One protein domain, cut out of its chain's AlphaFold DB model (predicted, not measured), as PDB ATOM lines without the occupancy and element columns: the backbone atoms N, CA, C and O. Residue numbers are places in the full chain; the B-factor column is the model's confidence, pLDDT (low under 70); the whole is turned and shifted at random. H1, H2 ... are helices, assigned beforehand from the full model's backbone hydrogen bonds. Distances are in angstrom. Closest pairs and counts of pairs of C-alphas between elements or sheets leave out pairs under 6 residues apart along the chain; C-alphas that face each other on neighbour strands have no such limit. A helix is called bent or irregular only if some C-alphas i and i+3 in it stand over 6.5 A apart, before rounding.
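Overview. This is residues 48 to 165 of the 251 residues of an uncharacterized protein of Candidatus Latescibacteria bacterium (UniProt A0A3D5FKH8). The model is an open, three-sided frame of helices with an empty middle: the long helix H5 makes one side, H6 a second, and H4, the link after H3 and H3 the third. H4 folds back beside the first part of H5 at one corner, while the short H1 and H2 gather near H3 and the last part of H6 at another. The printed part has 118 residues with six named helices, H1 to H6 in order, and no named strand: all helix. It is loose, with a radius of gyration of the C-alphas of 19.5 A and spans of 58 by 40 by 23 A.

Along the chain. H1, residues 48 to 53, begins at C-alpha 48 (-6.058, -57.478, -10.134). H2 is residues 56 to 59 and H3 residues 66 to 79, 19.6 A long. H4, residues 87 to 99, measures 20.0 A. H5, residues 102 to 134, measures 47.4 A. H6, residues 141 to 159, measures 26.2 A and ends at C-alpha 159 (-25.488, -62.844, -6.717). H2 and H4 are irregular: C-alphas 56 and 59 are 7.5 A apart, C-alphas 96 and 99 7.4 A.

Arrangement. H3 touches residues 151 to 159 of H6, closest at the C-alphas of Ser 73 and Ala 155, 5.9 A, opposite ways at a shallow tilt of 33 degrees, only just short of steep. H1 is close to H6 but not clearly touching, 6.2 A between the closest C-alphas, Ser 53 and Thr 154. H4 and H5 are likewise close but not clearly touching, 6.7 A between C-alphas 97 and 105, their closest. H5 and H6 are apart. Every O i to N i+4 pair is within hydrogen-bond range in H1 and H5, against 8 of 10 in H3, 8 of 9 in H4 and 12 of 15 in H6; H2 is too short for one.

Size, cuts and confidence. The farthest C-alphas, Asp 101 and Gly 163, are 58.3 A apart. The printed part has no cut and no long link. Mean pLDDT of the printed part is 70.9, with 64 residues under 70.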
ATOM      1  N   ALA A  48      -5.177 -58.615  -9.847       40.47
ATOM      2  CA  ALA A  48      -6.058 -57.478 -10.134       40.47
ATOM      3  C   ALA A  48      -7.554 -57.857 -10.138       40.47
ATOM      4  O   ALA A  48      -8.391 -57.138  -9.599       40.47
ATOM      5  N   ASP A  49      -7.870 -59.021 -10.690       44.44
ATOM      6  CA  ASP A  49      -9.199 -59.628 -10.746       44.44
ATOM      7  C   ASP A  49      -9.644 -60.167  -9.380       44.44
ATOM      8  O   ASP A  49     -10.830 -60.105  -9.048       44.44
ATOM      9  N   ARG A  50      -8.697 -60.575  -8.523       49.31
ATOM     10  CA  ARG A  50      -8.956 -60.839  -7.097       49.31
ATOM     11  C   ARG A  50      -9.275 -59.564  -6.312       49.31
ATOM     12  O   ARG A  50     -10.220 -59.556  -5.539       49.31
ATOM     13  N   CYS A  51      -8.556 -58.463  -6.521       45.19
ATOM     14  CA  CYS A  51      -8.799 -57.230  -5.761       45.19
ATOM     15  C   CYS A  51     -10.197 -56.637  -5.986       45.19
ATOM     16  O   CYS A  51     -10.760 -56.067  -5.055       45.19
ATOM     17  N   LEU A  52     -10.769 -56.767  -7.189       48.59
ATOM     18  CA  LEU A  52     -12.096 -56.210  -7.458       48.59
ATOM     19  C   LEU A  52     -13.254 -57.176  -7.158       48.59
ATOM     20  O   LEU A  52     -14.304 -56.725  -6.710       48.59
ATOM     21  N   SER A  53     -13.054 -58.491  -7.307       50.16
ATOM     22  CA  SER A  53     -13.987 -59.493  -6.752       50.16
ATOM     23  C   SER A  53     -14.050 -59.425  -5.224       50.16
ATOM     24  O   SER A  53     -15.084 -59.723  -4.637       50.16
ATOM     25  N   LEU A  54     -12.987 -58.932  -4.583       51.97
ATOM     26  CA  LEU A  54     -12.989 -58.566  -3.173       51.97
ATOM     27  C   LEU A  54     -13.717 -57.247  -2.886       51.97
ATOM     28  O   LEU A  54     -14.107 -57.083  -1.739       51.97
ATOM     29  N   LEU A  55     -13.914 -56.342  -3.866       52.78
ATOM     30  CA  LEU A  55     -14.536 -55.007  -3.716       52.78
ATOM     31  C   LEU A  55     -16.069 -54.961  -3.864       52.78
ATOM     32  O   LEU A  55     -16.719 -54.123  -3.245       52.78
ATOM     33  N   LEU A  56     -16.675 -55.863  -4.637       54.06
ATOM     34  CA  LEU A  56     -18.141 -55.927  -4.759       54.06
ATOM     35  C   LEU A  56     -18.880 -56.461  -3.507       54.06
ATOM     36  O   LEU A  56     -19.981 -55.980  -3.238       54.06
ATOM     37  N   PRO A  57     -18.310 -57.361  -2.679       53.81
ATOM     38  CA  PRO A  57     -18.946 -57.820  -1.440       53.81
ATOM     39  C   PRO A  57     -19.034 -56.775  -0.310       53.81
ATOM     40  O   PRO A  57     -19.558 -57.090   0.756       53.81
ATOM     41  N   TRP A  58     -18.540 -55.544  -0.501       46.44
ATOM     42  CA  TRP A  58     -18.309 -54.567   0.580       46.44
ATOM     43  C   TRP A  58     -19.562 -54.100   1.310       46.44
ATOM     44  O   TRP A  58     -19.475 -53.728   2.475       46.44
ATOM     45  N   CYS A  59     -20.723 -54.143   0.658       47.72
ATOM     46  CA  CYS A  59     -21.995 -53.791   1.291       47.72
ATOM     47  C   CYS A  59     -22.859 -55.008   1.645       47.72
ATOM     48  O   CYS A  59     -23.951 -54.834   2.176       47.72
ATOM     49  N   GLY A  60     -22.411 -56.232   1.357       46.75
ATOM     50  CA  GLY A  60     -23.306 -57.383   1.292       46.75
ATOM     51  C   GLY A  60     -24.314 -57.225   0.143       46.75
ATOM     52  O   GLY A  60     -24.926 -56.174  -0.051       46.75
ATOM     53  N   GLY A  61     -24.532 -58.286  -0.632       50.06
ATOM     54  CA  GLY A  61     -25.493 -58.273  -1.748       50.06
ATOM     55  C   GLY A  61     -26.945 -57.951  -1.346       50.06
ATOM     56  O   GLY A  61     -27.795 -57.802  -2.210       50.06
ATOM     57  N   GLN A  62     -27.239 -57.817  -0.049       51.28
ATOM     58  CA  GLN A  62     -28.570 -57.510   0.484       51.28
ATOM     59  C   GLN A  62     -28.935 -56.016   0.425       51.28
ATOM     60  O   GLN A  62     -30.119 -55.695   0.391       51.28
ATOM     61  N   LEU A  63     -27.956 -55.099   0.395       51.44
ATOM     62  CA  LEU A  63     -28.212 -53.646   0.333       51.44
ATOM     63  C   LEU A  63     -28.277 -53.097  -1.103       51.44
ATOM     64  O   LEU A  63     -28.791 -52.002  -1.330       51.44
ATOM     65  N   LEU A  64     -27.765 -53.847  -2.078       58.06
ATOM     66  CA  LEU A  64     -27.719 -53.467  -3.487       58.06
ATOM     67  C   LEU A  64     -28.689 -54.358  -4.261       58.06
ATOM     68  O   LEU A  64     -28.459 -55.554  -4.392       58.06
ATOM     69  N   GLY A  65     -29.769 -53.783  -4.795       62.41
ATOM     70  CA  GLY A  65     -30.692 -54.526  -5.656       62.41
ATOM     71  C   GLY A  65     -29.963 -55.194  -6.831       62.41
ATOM     72  O   GLY A  65     -28.930 -54.708  -7.299       62.41
ATOM     73  N   SER A  66     -30.521 -56.288  -7.351       67.00
ATOM     74  CA  SER A  66     -29.944 -57.070  -8.461       67.00
ATOM     75  C   SER A  66     -29.574 -56.219  -9.691       67.00
ATOM     76  O   SER A  66     -28.560 -56.471 -10.349       67.00
ATOM     77  N   ALA A  67     -30.332 -55.150  -9.959       71.00
ATOM     78  CA  ALA A  67     -30.037 -54.181 -11.017       71.00
ATOM     79  C   ALA A  67     -28.728 -53.402 -10.773       71.00
ATOM     80  O   ALA A  67     -27.937 -53.204 -11.695       71.00
ATOM     81  N   SER A  68     -28.457 -52.997  -9.530       69.88
ATOM     82  CA  SER A  68     -27.233 -52.279  -9.163       69.88
ATOM     83  C   SER A  68     -26.006 -53.181  -9.272       69.88
ATOM     84  O   SER A  68     -24.994 -52.754  -9.824       69.88
ATOM     85  N   ILE A  69     -26.105 -54.439  -8.830       69.19
ATOM     86  CA  ILE A  69     -25.018 -55.432  -8.935       69.19
ATOM     87  C   ILE A  69     -24.636 -55.665 -10.402       69.19
ATOM     88  O   ILE A  69     -23.453 -55.670 -10.755       69.19
ATOM     89  N   THR A  70     -25.638 -55.787 -11.275       70.38
ATOM     90  CA  THR A  70     -25.425 -55.954 -12.718       70.38
ATOM     91  C   THR A  70     -24.757 -54.716 -13.329       70.38
ATOM     92  O   THR A  70     -23.768 -54.846 -14.050       70.38
ATOM     93  N   ASN A  71     -25.211 -53.504 -12.981       73.56
ATOM     94  CA  ASN A  71     -24.613 -52.256 -13.469       73.56
ATOM     95  C   ASN A  71     -23.158 -52.067 -13.003       73.56
ATOM     96  O   ASN A  71     -22.306 -51.650 -13.793       73.56
ATOM     97  N   PHE A  72     -22.843 -52.407 -11.750       69.56
ATOM     98  CA  PHE A  72     -21.466 -52.379 -11.245       69.56
ATOM     99  C   PHE A  72     -20.578 -53.413 -11.943       69.56
ATOM    100  O   PHE A  72     -19.446 -53.100 -12.309       69.56
ATOM    101  N   SER A  73     -21.112 -54.607 -12.205       67.38
ATOM    102  CA  SER A  73     -20.397 -55.662 -12.929       67.38
ATOM    103  C   SER A  73     -20.112 -55.273 -14.382       67.38
ATOM    104  O   SER A  73     -19.013 -55.514 -14.868       67.38
ATOM    105  N   LEU A  74     -21.041 -54.602 -15.076       69.19
ATOM    106  CA  LEU A  74     -20.771 -54.050 -16.413       69.19
ATOM    107  C   LEU A  74     -19.762 -52.892 -16.376       69.19
ATOM    108  O   LEU A  74     -18.913 -52.782 -17.263       69.19
ATOM    109  N   SER A  75     -19.806 -52.060 -15.334       71.25
ATOM    110  CA  SER A  75     -18.856 -50.953 -15.148       71.25
ATOM    111  C   SER A  75     -17.415 -51.432 -14.914       71.25
ATOM    112  O   SER A  75     -16.476 -50.662 -15.136       71.25
ATOM    113  N   TYR A  76     -17.221 -52.711 -14.548       65.88
ATOM    114  CA  TYR A  76     -15.914 -53.375 -14.451       65.88
ATOM    115  C   TYR A  76     -15.039 -53.094 -15.664       65.88
ATOM    116  O   TYR A  76     -13.846 -52.819 -15.527       65.88
ATOM    117  N   ALA A  77     -15.646 -53.127 -16.852       65.31
ATOM    118  CA  ALA A  77     -14.894 -53.062 -18.085       65.31
ATOM    119  C   ALA A  77     -14.139 -51.731 -18.256       65.31
ATOM    120  O   ALA A  77     -13.039 -51.673 -18.801       65.31
ATOM    121  N   VAL A  78     -14.723 -50.654 -17.736       61.59
ATOM    122  CA  VAL A  78     -14.164 -49.303 -17.825       61.59
ATOM    123  C   VAL A  78     -13.263 -48.998 -16.626       61.59
ATOM    124  O   VAL A  78     -12.268 -48.293 -16.770       61.59
ATOM    125  N   ALA A  79     -13.586 -49.529 -15.445       62.47
ATOM    126  CA  ALA A  79     -12.880 -49.214 -14.204       62.47
ATOM    127  C   ALA A  79     -11.602 -50.046 -13.978       62.47
ATOM    128  O   ALA A  79     -10.660 -49.557 -13.356       62.47
ATOM    129  N   ALA A  80     -11.555 -51.290 -14.463       61.28
ATOM    130  CA  ALA A  80     -10.440 -52.203 -14.201       61.28
ATOM    131  C   ALA A  80      -9.174 -51.870 -15.014       61.28
ATOM    132  O   ALA A  80      -8.060 -52.227 -14.620       61.28
ATOM    133  N   ASP A  81      -9.315 -51.174 -16.144       64.44
ATOM    134  CA  ASP A  81      -8.202 -50.895 -17.043       64.44
ATOM    135  C   ASP A  81      -7.525 -49.550 -16.733       64.44
ATOM    136  O   ASP A  81      -7.815 -48.506 -17.316       64.44
ATOM    137  N   VAL A  82      -6.514 -49.597 -15.858       61.12
ATOM    138  CA  VAL A  82      -5.689 -48.434 -15.462       61.12
ATOM    139  C   VAL A  82      -5.038 -47.725 -16.663       61.12
ATOM    140  O   VAL A  82      -4.729 -46.534 -16.611       61.12
ATOM    141  N   ARG A  83      -4.848 -48.437 -17.780       60.16
ATOM    142  CA  ARG A  83      -4.270 -47.897 -19.023       60.16
ATOM    143  C   ARG A  83      -5.208 -46.958 -19.781       60.16
ATOM    144  O   ARG A  83      -4.731 -46.184 -20.604       60.16
ATOM    145  N   VAL A  84      -6.511 -47.021 -19.521       66.00
ATOM    146  CA  VAL A  84      -7.524 -46.221 -20.226       66.00
ATOM    147  C   VAL A  84      -7.680 -44.833 -19.590       66.00
ATOM    148  O   VAL A  84      -8.316 -43.951 -20.165       66.00
ATOM    149  N   PHE A  85      -7.048 -44.571 -18.435       71.69
ATOM    150  CA  PHE A  85      -7.118 -43.261 -17.791       71.69
ATOM    151  C   PHE A  85      -6.438 -42.165 -18.626       71.69
ATOM    152  O   PHE A  85      -5.227 -41.942 -18.575       71.69
ATOM    153  N   LEU A  86      -7.268 -41.402 -19.339       72.94
ATOM    154  CA  LEU A  86      -6.881 -40.272 -20.189       72.94
ATOM    155  C   LEU A  86      -6.189 -39.135 -19.424       72.94
ATOM    156  O   LEU A  86      -5.476 -38.335 -20.026       72.94
ATOM    157  N   MET A  87      -6.357 -39.069 -18.102       76.56
ATOM    158  CA  MET A  87      -5.877 -37.964 -17.271       76.56
ATOM    159  C   MET A  87      -4.371 -37.712 -17.420       76.56
ATOM    160  O   MET A  87      -3.949 -36.565 -17.542       76.56
ATOM    161  N   GLY A  88      -3.553 -38.770 -17.477       78.06
ATOM    162  CA  GLY A  88      -2.104 -38.632 -17.651       78.06
ATOM    163  C   GLY A  88      -1.718 -38.063 -19.020       78.06
ATOM    164  O   GLY A  88      -0.843 -37.204 -19.121       78.06
ATOM    165  N   VAL A  89      -2.397 -38.497 -20.082       81.56
ATOM    166  CA  VAL A  89      -2.145 -38.021 -21.453       81.56
ATOM    167  C   VAL A  89      -2.599 -36.568 -21.603       81.56
ATOM    168  O   VAL A  89      -1.846 -35.732 -22.107       81.56
ATOM    169  N   VAL A  90      -3.783 -36.241 -21.081       84.00
ATOM    170  CA  VAL A  90      -4.341 -34.884 -21.106       84.00
ATOM    171  C   VAL A  90      -3.488 -33.926 -20.276       84.00
ATOM    172  O   VAL A  90      -3.182 -32.841 -20.757       84.00
ATOM    173  N   ALA A  91      -3.016 -34.315 -19.087       84.00
ATOM    174  CA  ALA A  91      -2.141 -33.474 -18.265       84.00
ATOM    175  C   ALA A  91      -0.820 -33.127 -18.978       84.00
ATOM    176  O   ALA A  91      -0.379 -31.976 -18.955       84.00
ATOM    177  N   ASN A  92      -0.218 -34.096 -19.675       83.94
ATOM    178  CA  ASN A  92       0.986 -33.866 -20.478       83.94
ATOM    179  C   ASN A  92       0.714 -32.950 -21.687       83.94
ATOM    180  O   ASN A  92       1.530 -32.078 -21.993       83.94
ATOM    181  N   GLY A  93      -0.441 -33.103 -22.343       82.75
ATOM    182  CA  GLY A  93      -0.889 -32.209 -23.415       82.75
ATOM    183  C   GLY A  93      -1.144 -30.781 -22.923       82.75
ATOM    184  O   GLY A  93      -0.655 -29.821 -23.516       82.75
ATOM    185  N   LEU A  94      -1.823 -30.634 -21.783       82.81
ATOM    186  CA  LEU A  94      -2.097 -29.347 -21.139       82.81
ATOM    187  C   LEU A  94      -0.808 -28.616 -20.743       82.81
ATOM    188  O   LEU A  94      -0.715 -27.401 -20.909       82.81
ATOM    189  N   LYS A  95       0.218 -29.346 -20.286       83.19
ATOM    190  CA  LYS A  95       1.517 -28.750 -19.943       83.19
ATOM    191  C   LYS A  95       2.263 -28.199 -21.160       83.19
ATOM    192  O   LYS A  95       3.079 -27.292 -21.014       83.19
ATOM    193  N   ARG A  96       1.998 -28.720 -22.361       78.88
ATOM    194  CA  ARG A  96       2.590 -28.201 -23.604       78.88
ATOM    195  C   ARG A  96       1.955 -26.926 -24.116       78.88
ATOM    196  O   ARG A  96       2.651 -26.111 -24.706       78.88
ATOM    197  N   ILE A  97       0.660 -26.763 -23.893       83.00
ATOM    198  CA  ILE A  97      -0.107 -25.617 -24.396       83.00
ATOM    199  C   ILE A  97      -0.134 -24.438 -23.414       83.00
ATOM    200  O   ILE A  97      -0.858 -23.472 -23.629       83.00
ATOM    201  N   GLU A  98       0.639 -24.514 -22.326       81.69
ATOM    202  CA  GLU A  98       0.694 -23.505 -21.260       81.69
ATOM    203  C   GLU A  98       1.143 -22.125 -21.775       81.69
ATOM    204  O   GLU A  98       0.702 -21.112 -21.243       81.69
ATOM    205  N   GLY A  99       1.954 -22.081 -22.840       84.19
ATOM    206  CA  GLY A  99       2.421 -20.843 -23.478       84.19
ATOM    207  C   GLY A  99       1.581 -20.347 -24.664       84.19
ATOM    208  O   GLY A  99       2.048 -19.476 -25.386       84.19
ATOM    209  N   MET A 100       0.399 -20.920 -24.922       83.56
ATOM    210  CA  MET A 100      -0.436 -20.569 -26.084       83.56
ATOM    211  C   MET A 100      -1.574 -19.600 -25.731       83.56
ATOM    212  O   MET A 100      -2.132 -19.648 -24.632       83.56
ATOM    213  N   ASP A 101      -1.995 -18.804 -26.716       86.12
ATOM    214  CA  ASP A 101      -3.140 -17.897 -26.604       86.12
ATOM    215  C   ASP A 101      -4.454 -18.601 -26.223       86.12
ATOM    216  O   ASP A 101      -4.695 -19.782 -26.514       86.12
ATOM    217  N   ARG A 102      -5.366 -17.840 -25.596       81.12
ATOM    218  CA  ARG A 102      -6.651 -18.345 -25.075       81.12
ATOM    219  C   ARG A 102      -7.523 -18.984 -26.162       81.12
ATOM    220  O   ARG A 102      -8.186 -19.986 -25.884       81.12
ATOM    221  N   HIS A 103      -7.516 -18.425 -27.374       85.25
ATOM    222  CA  HIS A 103      -8.250 -18.961 -28.524       85.25
ATOM    223  C   HIS A 103      -7.694 -20.329 -28.943       85.25
ATOM    224  O   HIS A 103      -8.432 -21.311 -29.023       85.25
ATOM    225  N   SER A 104      -6.374 -20.429 -29.109       83.19
ATOM    226  CA  SER A 104      -5.691 -21.666 -29.497       83.19
ATOM    227  C   SER A 104      -5.844 -22.771 -28.446       83.19
ATOM    228  O   SER A 104      -6.033 -23.933 -28.800       83.19
ATOM    229  N   ARG A 105      -5.894 -22.430 -27.147       83.69
ATOM    230  CA  ARG A 105      -6.225 -23.396 -26.079       83.69
ATOM    231  C   ARG A 105      -7.627 -23.992 -26.211       83.69
ATOM    232  O   ARG A 105      -7.799 -25.174 -25.917       83.69
ATOM    233  N   ARG A 106      -8.626 -23.208 -26.635       84.50
ATOM    234  CA  ARG A 106      -9.992 -23.722 -26.850       84.50
ATOM    235  C   ARG A 106     -10.045 -24.687 -28.032       84.50
ATOM    236  O   ARG A 106     -10.699 -25.716 -27.915       84.50
ATOM    237  N   ILE A 107      -9.321 -24.397 -29.115       87.50
ATOM    238  CA  ILE A 107      -9.216 -25.309 -30.266       87.50
ATOM    239  C   ILE A 107      -8.609 -26.644 -29.829       87.50
ATOM    240  O   ILE A 107      -9.175 -27.693 -30.117       87.50
ATOM    241  N   VAL A 108      -7.499 -26.618 -29.083       86.25
ATOM    242  CA  VAL A 108      -6.849 -27.851 -28.607       86.25
ATOM    243  C   VAL A 108      -7.763 -28.639 -27.667       86.25
ATOM    244  O   VAL A 108      -7.829 -29.859 -27.770       86.25
ATOM    245  N   PHE A 109      -8.501 -27.966 -26.782       85.56
ATOM    246  CA  PHE A 109      -9.477 -28.632 -25.918       85.56
ATOM    247  C   PHE A 109     -10.538 -29.386 -26.732       85.56
ATOM    248  O   PHE A 109     -10.756 -30.574 -26.502       85.56
ATOM    249  N   TRP A 110     -11.140 -28.732 -27.729       90.25
ATOM    250  CA  TRP A 110     -12.117 -29.375 -28.609       90.25
ATOM    251  C   TRP A 110     -11.505 -30.489 -29.460       90.25
ATOM    252  O   TRP A 110     -12.141 -31.523 -29.644       90.25
ATOM    253  N   ALA A 111     -10.260 -30.333 -29.912       88.94
ATOM    254  CA  ALA A 111      -9.538 -31.379 -30.627       88.94
ATOM    255  C   ALA A 111      -9.306 -32.624 -29.752       88.94
ATOM    256  O   ALA A 111      -9.471 -33.739 -30.236       88.94
ATOM    257  N   ILE A 112      -8.982 -32.453 -28.463       88.62
ATOM    258  CA  ILE A 112      -8.850 -33.569 -27.511       88.62
ATOM    259  C   ILE A 112     -10.193 -34.279 -27.337       88.62
ATOM    260  O   ILE A 112     -10.245 -35.504 -27.416       88.62
ATOM    261  N   VAL A 113     -11.278 -33.526 -27.131       88.81
ATOM    262  CA  VAL A 113     -12.626 -34.098 -26.994       88.81
ATOM    263  C   VAL A 113     -12.991 -34.898 -28.246       88.81
ATOM    264  O   VAL A 113     -13.367 -36.063 -28.141       88.81
ATOM    265  N   LEU A 114     -12.800 -34.318 -29.433       93.12
ATOM    266  CA  LEU A 114     -13.077 -34.984 -30.702       93.12
ATOM    267  C   LEU A 114     -12.220 -36.245 -30.890       93.12
ATOM    268  O   LEU A 114     -12.744 -37.280 -31.294       93.12
ATOM    269  N   ALA A 115     -10.929 -36.193 -30.553       88.62
ATOM    270  CA  ALA A 115     -10.033 -37.343 -30.639       88.62
ATOM    271  C   ALA A 115     -10.474 -38.498 -29.725       88.62
ATOM    272  O   ALA A 115     -10.389 -39.656 -30.129       88.62
ATOM    273  N   VAL A 116     -10.989 -38.201 -28.527       87.81
ATOM    274  CA  VAL A 116     -11.538 -39.221 -27.619       87.81
ATOM    275  C   VAL A 116     -12.772 -39.885 -28.231       87.81
ATOM    276  O   VAL A 116     -12.841 -41.112 -28.267       87.81
ATOM    277  N   PHE A 117     -13.712 -39.103 -28.770       89.88
ATOM    278  CA  PHE A 117     -14.911 -39.649 -29.415       89.88
ATOM    279  C   PHE A 117     -14.581 -40.478 -30.661       89.88
ATOM    280  O   PHE A 117     -15.092 -41.587 -30.812       89.88
ATOM    281  N   LEU A 118     -13.691 -39.982 -31.524       93.50
ATOM    282  CA  LEU A 118     -13.241 -40.707 -32.714       93.50
ATOM    283  C   LEU A 118     -12.477 -41.983 -32.349       93.50
ATOM    284  O   LEU A 118     -12.679 -43.011 -32.989       93.50
ATOM    285  N   GLY A 119     -11.646 -41.950 -31.304       87.31
ATOM    286  CA  GLY A 119     -10.952 -43.133 -30.797       87.31
ATOM    287  C   GLY A 119     -11.920 -44.185 -30.260       87.31
ATOM    288  O   GLY A 119     -11.775 -45.368 -30.561       87.31
ATOM    289  N   MET A 120     -12.950 -43.761 -29.525       86.25
ATOM    290  CA  MET A 120     -13.976 -44.659 -28.995       86.25
ATOM    291  C   MET A 120     -14.805 -45.295 -30.119       86.25
ATOM    292  O   MET A 120     -14.939 -46.518 -30.167       86.25
ATOM    293  N   ALA A 121     -15.294 -44.491 -31.066       90.94
ATOM    294  CA  ALA A 121     -16.048 -44.975 -32.222       90.94
ATOM    295  C   ALA A 121     -15.195 -45.884 -33.124       90.94
ATOM    296  O   ALA A 121     -15.640 -46.960 -33.524       90.94
ATOM    297  N   GLY A 122     -13.947 -45.490 -33.388       90.94
ATOM    298  CA  GLY A 122     -12.991 -46.268 -34.174       90.94
ATOM    299  C   GLY A 122     -12.652 -47.608 -33.526       90.94
ATOM    300  O   GLY A 122     -12.576 -48.617 -34.222       90.94
ATOM    301  N   SER A 123     -12.524 -47.653 -32.196       84.19
ATOM    302  CA  SER A 123     -12.314 -48.904 -31.463       84.19
ATOM    303  C   SER A 123     -13.500 -49.855 -31.616       84.19
ATOM    304  O   SER A 123     -13.297 -51.035 -31.894       84.19
ATOM    305  N   VAL A 124     -14.733 -49.364 -31.454       86.25
ATOM    306  CA  VAL A 124     -15.945 -50.186 -31.611       86.25
ATOM    307  C   VAL A 124     -16.042 -50.726 -33.036       86.25
ATOM    308  O   VAL A 124     -16.232 -51.927 -33.229       86.25
ATOM    309  N   TRP A 125     -15.826 -49.862 -34.030       89.88
ATOM    310  CA  TRP A 125     -15.832 -50.238 -35.441       89.88
ATOM    311  C   TRP A 125     -14.780 -51.304 -35.768       89.88
ATOM    312  O   TRP A 125     -15.090 -52.316 -36.392       89.88
ATOM    313  N   ALA A 126     -13.538 -51.117 -35.310       85.06
ATOM    314  CA  ALA A 126     -12.451 -52.061 -35.556       85.06
ATOM    315  C   ALA A 126     -12.732 -53.439 -34.938       85.06
ATOM    316  O   ALA A 126     -12.478 -54.463 -35.571       85.06
ATOM    317  N   ILE A 127     -13.291 -53.474 -33.724       82.25
ATOM    318  CA  ILE A 127     -13.664 -54.722 -33.047       82.25
ATOM    319  C   ILE A 127     -14.763 -55.452 -33.828       82.25
ATOM    320  O   ILE A 127     -14.656 -56.663 -34.041       82.25
ATOM    321  N   LEU A 128     -15.793 -54.732 -34.281       84.00
ATOM    322  CA  LEU A 128     -16.874 -55.285 -35.101       84.00
ATOM    323  C   LEU A 128     -16.337 -55.884 -36.401       84.00
ATOM    324  O   LEU A 128     -16.626 -57.040 -36.698       84.00
ATOM    325  N   GLU A 129     -15.492 -55.148 -37.122       85.62
ATOM    326  CA  GLU A 129     -14.930 -55.602 -38.395       85.62
ATOM    327  C   GLU A 129     -14.054 -56.855 -38.230       85.62
ATOM    328  O   GLU A 129     -14.175 -57.816 -38.994       85.62
ATOM    329  N   MET A 130     -13.201 -56.888 -37.196       78.88
ATOM    330  CA  MET A 130     -12.370 -58.060 -36.898       78.88
ATOM    331  C   MET A 130     -13.214 -59.282 -36.525       78.88
ATOM    332  O   MET A 130     -12.914 -60.397 -36.956       78.88
ATOM    333  N   THR A 131     -14.282 -59.079 -35.754       80.88
ATOM    334  CA  THR A 131     -15.185 -60.158 -35.332       80.88
ATOM    335  C   THR A 131     -16.003 -60.683 -36.508       80.88
ATOM    336  O   THR A 131     -16.184 -61.894 -36.631       80.88
ATOM    337  N   TYR A 132     -16.452 -59.789 -37.393       80.75
ATOM    338  CA  TYR A 132     -17.261 -60.123 -38.561       80.75
ATOM    339  C   TYR A 132     -16.463 -60.894 -39.619       80.75
ATOM    340  O   TYR A 132     -16.954 -61.882 -40.159       80.75
ATOM    341  N   ARG A 133     -15.210 -60.499 -39.887       78.94
ATOM    342  CA  ARG A 133     -14.359 -61.166 -40.889       78.94
ATOM    343  C   ARG A 133     -13.647 -62.415 -40.373       78.94
ATOM    344  O   ARG A 133     -13.483 -63.374 -41.120       78.94
ATOM    345  N   GLY A 134     -13.158 -62.383 -39.132       69.06
ATOM    346  CA  GLY A 134     -12.319 -63.441 -38.557       69.06
ATOM    347  C   GLY A 134     -13.072 -64.454 -37.696       69.06
ATOM    348  O   GLY A 134     -12.520 -65.509 -37.396       69.06
ATOM    349  N   GLY A 135     -14.311 -64.152 -37.298       69.38
ATOM    350  CA  GLY A 135     -15.048 -64.889 -36.274       69.38
ATOM    351  C   GLY A 135     -14.510 -64.591 -34.868       69.38
ATOM    352  O   GLY A 135     -13.307 -64.653 -34.615       69.38
ATOM    353  N   GLY A 136     -15.399 -64.307 -33.911       61.94
ATOM    354  CA  GLY A 136     -15.014 -63.940 -32.535       61.94
ATOM    355  C   GLY A 136     -14.187 -64.996 -31.787       61.94
ATOM    356  O   GLY A 136     -13.477 -64.668 -30.842       61.94
ATOM    357  N   VAL A 137     -14.220 -66.254 -32.241       61.91
ATOM    358  CA  VAL A 137     -13.416 -67.358 -31.689       61.91
ATOM    359  C   VAL A 137     -11.951 -67.292 -32.143       61.91
ATOM    360  O   VAL A 137     -11.066 -67.730 -31.409       61.91
ATOM    361  N   ASN A 138     -11.685 -66.735 -33.330       63.44
ATOM    362  CA  ASN A 138     -10.331 -66.553 -33.860       63.44
ATOM    363  C   ASN A 138      -9.727 -65.191 -33.475       63.44
ATOM    364  O   ASN A 138      -8.523 -64.978 -33.610       63.44
ATOM    365  N   ALA A 139     -10.553 -64.261 -32.991       63.19
ATOM    366  CA  ALA A 139     -10.081 -63.028 -32.385       63.19
ATOM    367  C   ALA A 139      -9.356 -63.313 -31.052       63.19
ATOM    368  O   ALA A 139      -9.436 -64.401 -30.480       63.19
ATOM    369  N   SER A 140      -8.598 -62.340 -30.543       62.22
ATOM    370  CA  SER A 140      -7.745 -62.513 -29.360       62.22
ATOM    371  C   SER A 140      -8.494 -63.149 -28.170       62.22
ATOM    372  O   SER A 140      -9.399 -62.529 -27.600       62.22
ATOM    373  N   ARG A 141      -8.073 -64.355 -27.748       63.25
ATOM    374  CA  ARG A 141      -8.709 -65.149 -26.668       63.25
ATOM    375  C   ARG A 141      -8.841 -64.397 -25.336       63.25
ATOM    376  O   ARG A 141      -9.695 -64.741 -24.522       63.25
ATOM    377  N   TRP A 142      -8.001 -63.394 -25.083       63.47
ATOM    378  CA  TRP A 142      -8.101 -62.575 -23.875       63.47
ATOM    379  C   TRP A 142      -9.369 -61.709 -23.874       63.47
ATOM    380  O   TRP A 142     -10.163 -61.789 -22.942       63.47
ATOM    381  N   PHE A 143      -9.604 -60.949 -24.947       66.31
ATOM    382  CA  PHE A 143     -10.727 -60.011 -25.029       66.31
ATOM    383  C   PHE A 143     -12.080 -60.697 -25.264       66.31
ATOM    384  O   PHE A 143     -13.078 -60.248 -24.714       66.31
ATOM    385  N   PHE A 144     -12.124 -61.797 -26.024       65.12
ATOM    386  CA  PHE A 144     -13.395 -62.440 -26.397       65.12
ATOM    387  C   PHE A 144     -13.799 -63.629 -25.514       65.12
ATOM    388  O   PHE A 144     -14.986 -63.922 -25.419       65.12
ATOM    389  N   LEU A 145     -12.853 -64.307 -24.848       65.06
ATOM    390  CA  LEU A 145     -13.159 -65.462 -23.986       65.06
ATOM    391  C   LEU A 145     -12.888 -65.182 -22.509       65.06
ATOM    392  O   LEU A 145     -13.738 -65.469 -21.673       65.06
ATOM    393  N   HIS A 146     -11.722 -64.629 -22.163       66.75
ATOM    394  CA  HIS A 146     -11.375 -64.417 -20.753       66.75
ATOM    395  C   HIS A 146     -12.134 -63.237 -20.152       66.75
ATOM    396  O   HIS A 146     -12.699 -63.366 -19.072       66.75
ATOM    397  N   TYR A 147     -12.194 -62.110 -20.857       67.88
ATOM    398  CA  TYR A 147     -12.791 -60.888 -20.330       67.88
ATOM    399  C   TYR A 147     -14.296 -61.010 -20.019       67.88
ATOM    400  O   TYR A 147     -14.683 -60.710 -18.887       67.88
ATOM    401  N   PRO A 148     -15.152 -61.538 -20.922       69.00
ATOM    402  CA  PRO A 148     -16.576 -61.698 -20.624       69.00
ATOM    403  C   PRO A 148     -16.817 -62.766 -19.555       69.00
ATOM    404  O   PRO A 148     -17.717 -62.627 -18.732       69.00
ATOM    405  N   LYS A 149     -15.976 -63.812 -19.521       71.62
ATOM    406  CA  LYS A 149     -16.040 -64.869 -18.507       71.62
ATOM    407  C   LYS A 149     -15.724 -64.336 -17.111       71.62
ATOM    408  O   LYS A 149     -16.414 -64.715 -16.172       71.62
ATOM    409  N   ILE A 150     -14.737 -63.448 -16.966       69.38
ATOM    410  CA  ILE A 150     -14.410 -62.813 -15.678       69.38
ATOM    411  C   ILE A 150     -15.600 -61.984 -15.190       69.38
ATOM    412  O   ILE A 150     -16.039 -62.179 -14.058       69.38
ATOM    413  N   ILE A 151     -16.180 -61.142 -16.049       69.62
ATOM    414  CA  ILE A 151     -17.339 -60.306 -15.699       69.62
ATOM    415  C   ILE A 151     -18.539 -61.174 -15.303       69.62
ATOM    416  O   ILE A 151     -19.140 -60.952 -14.255       69.62
ATOM    417  N   TYR A 152     -18.847 -62.199 -16.102       67.62
ATOM    418  CA  TYR A 152     -19.949 -63.117 -15.823       67.62
ATOM    419  C   TYR A 152     -19.734 -63.891 -14.519       67.62
ATOM    420  O   TYR A 152     -20.620 -63.918 -13.672       67.62
ATOM    421  N   SER A 153     -18.544 -64.467 -14.318       68.88
ATOM    422  CA  SER A 153     -18.228 -65.191 -13.083       68.88
ATOM    423  C   SER A 153     -18.309 -64.286 -11.856       68.88
ATOM    424  O   SER A 153     -18.883 -64.696 -10.858       68.88
ATOM    425  N   THR A 154     -17.845 -63.036 -11.964       65.38
ATOM    426  CA  THR A 154     -17.915 -62.049 -10.877       65.38
ATOM    427  C   THR A 154     -19.364 -61.682 -10.555       65.38
ATOM    428  O   THR A 154     -19.724 -61.573  -9.386       65.38
ATOM    429  N   ALA A 155     -20.219 -61.532 -11.571       63.62
ATOM    430  CA  ALA A 155     -21.641 -61.257 -11.378       63.62
ATOM    431  C   ALA A 155     -22.357 -62.426 -10.681       63.62
ATOM    432  O   ALA A 155     -23.085 -62.202  -9.718       63.62
ATOM    433  N   VAL A 156     -22.106 -63.669 -11.114       67.56
ATOM    434  CA  VAL A 156     -22.701 -64.878 -10.515       67.56
ATOM    435  C   VAL A 156     -22.254 -65.055  -9.063       67.56
ATOM    436  O   VAL A 156     -23.101 -65.203  -8.187       67.56
ATOM    437  N   THR A 157     -20.955 -64.920  -8.774       64.81
ATOM    438  CA  THR A 157     -20.435 -65.041  -7.400       64.81
ATOM    439  C   THR A 157     -20.899 -63.918  -6.473       64.81
ATOM    440  O   THR A 157     -20.863 -64.081  -5.261       64.81
ATOM    441  N   THR A 158     -21.300 -62.766  -7.020       62.81
ATOM    442  CA  THR A 158     -21.844 -61.645  -6.231       62.81
ATOM    443  C   THR A 158     -23.353 -61.795  -5.987       62.81
ATOM    444  O   THR A 158     -23.880 -61.229  -5.031       62.81
ATOM    445  N   LEU A 159     -24.058 -62.539  -6.847       62.25
ATOM    446  CA  LEU A 159     -25.488 -62.844  -6.717       62.25
ATOM    447  C   LEU A 159     -25.756 -63.995  -5.740       62.25
ATOM    448  O   LEU A 159     -26.804 -64.006  -5.097       62.25
ATOM    449  N   GLU A 160     -24.830 -64.949  -5.610       60.91
ATOM    450  CA  GLU A 160     -24.896 -65.959  -4.554       60.91
ATOM    451  C   GLU A 160     -24.616 -65.298  -3.193       60.91
ATOM    452  O   GLU A 160     -23.565 -64.678  -3.015       60.91
ATOM    453  N   PRO A 161     -25.536 -65.396  -2.213       52.28
ATOM    454  CA  PRO A 161     -25.391 -64.753  -0.913       52.28
ATOM    455  C   PRO A 161     -24.371 -65.511  -0.055       52.28
ATOM    456  O   PRO A 161     -24.716 -66.193   0.908       52.28
ATOM    457  N   ALA A 162     -23.092 -65.397  -0.397       56.03
ATOM    458  CA  ALA A 162     -22.011 -65.713   0.517       56.03
ATOM    459  C   ALA A 162     -21.933 -64.589   1.562       56.03
ATOM    460  O   ALA A 162     -21.986 -63.403   1.227       56.03
ATOM    461  N   GLY A 163     -21.853 -64.952   2.844       56.09
ATOM    462  CA  GLY A 163     -21.657 -63.988   3.927       56.09
ATOM    463  C   GLY A 163     -20.417 -63.109   3.711       56.09
ATOM    464  O   GLY A 163     -19.560 -63.401   2.878       56.09
ATOM    465  N   VAL A 164     -20.317 -62.020   4.477       56.88
ATOM    466  CA  VAL A 164     -19.194 -61.072   4.392       56.88
ATOM    467  C   VAL A 164     -17.858 -61.817   4.517       56.88
ATOM    468  O   VAL A 164     -17.579 -62.449   5.535       56.88
ATOM    469  N   TYR A 165     -17.028 -61.748   3.474       63.78
ATOM    470  CA  TYR A 165     -15.722 -62.406   3.431       63.78
ATOM    471  C   TYR A 165     -14.678 -61.581   4.207       63.78
ATOM    472  O   TYR A 165     -13.933 -60.775   3.644       63.78
TER     473      TYR A 165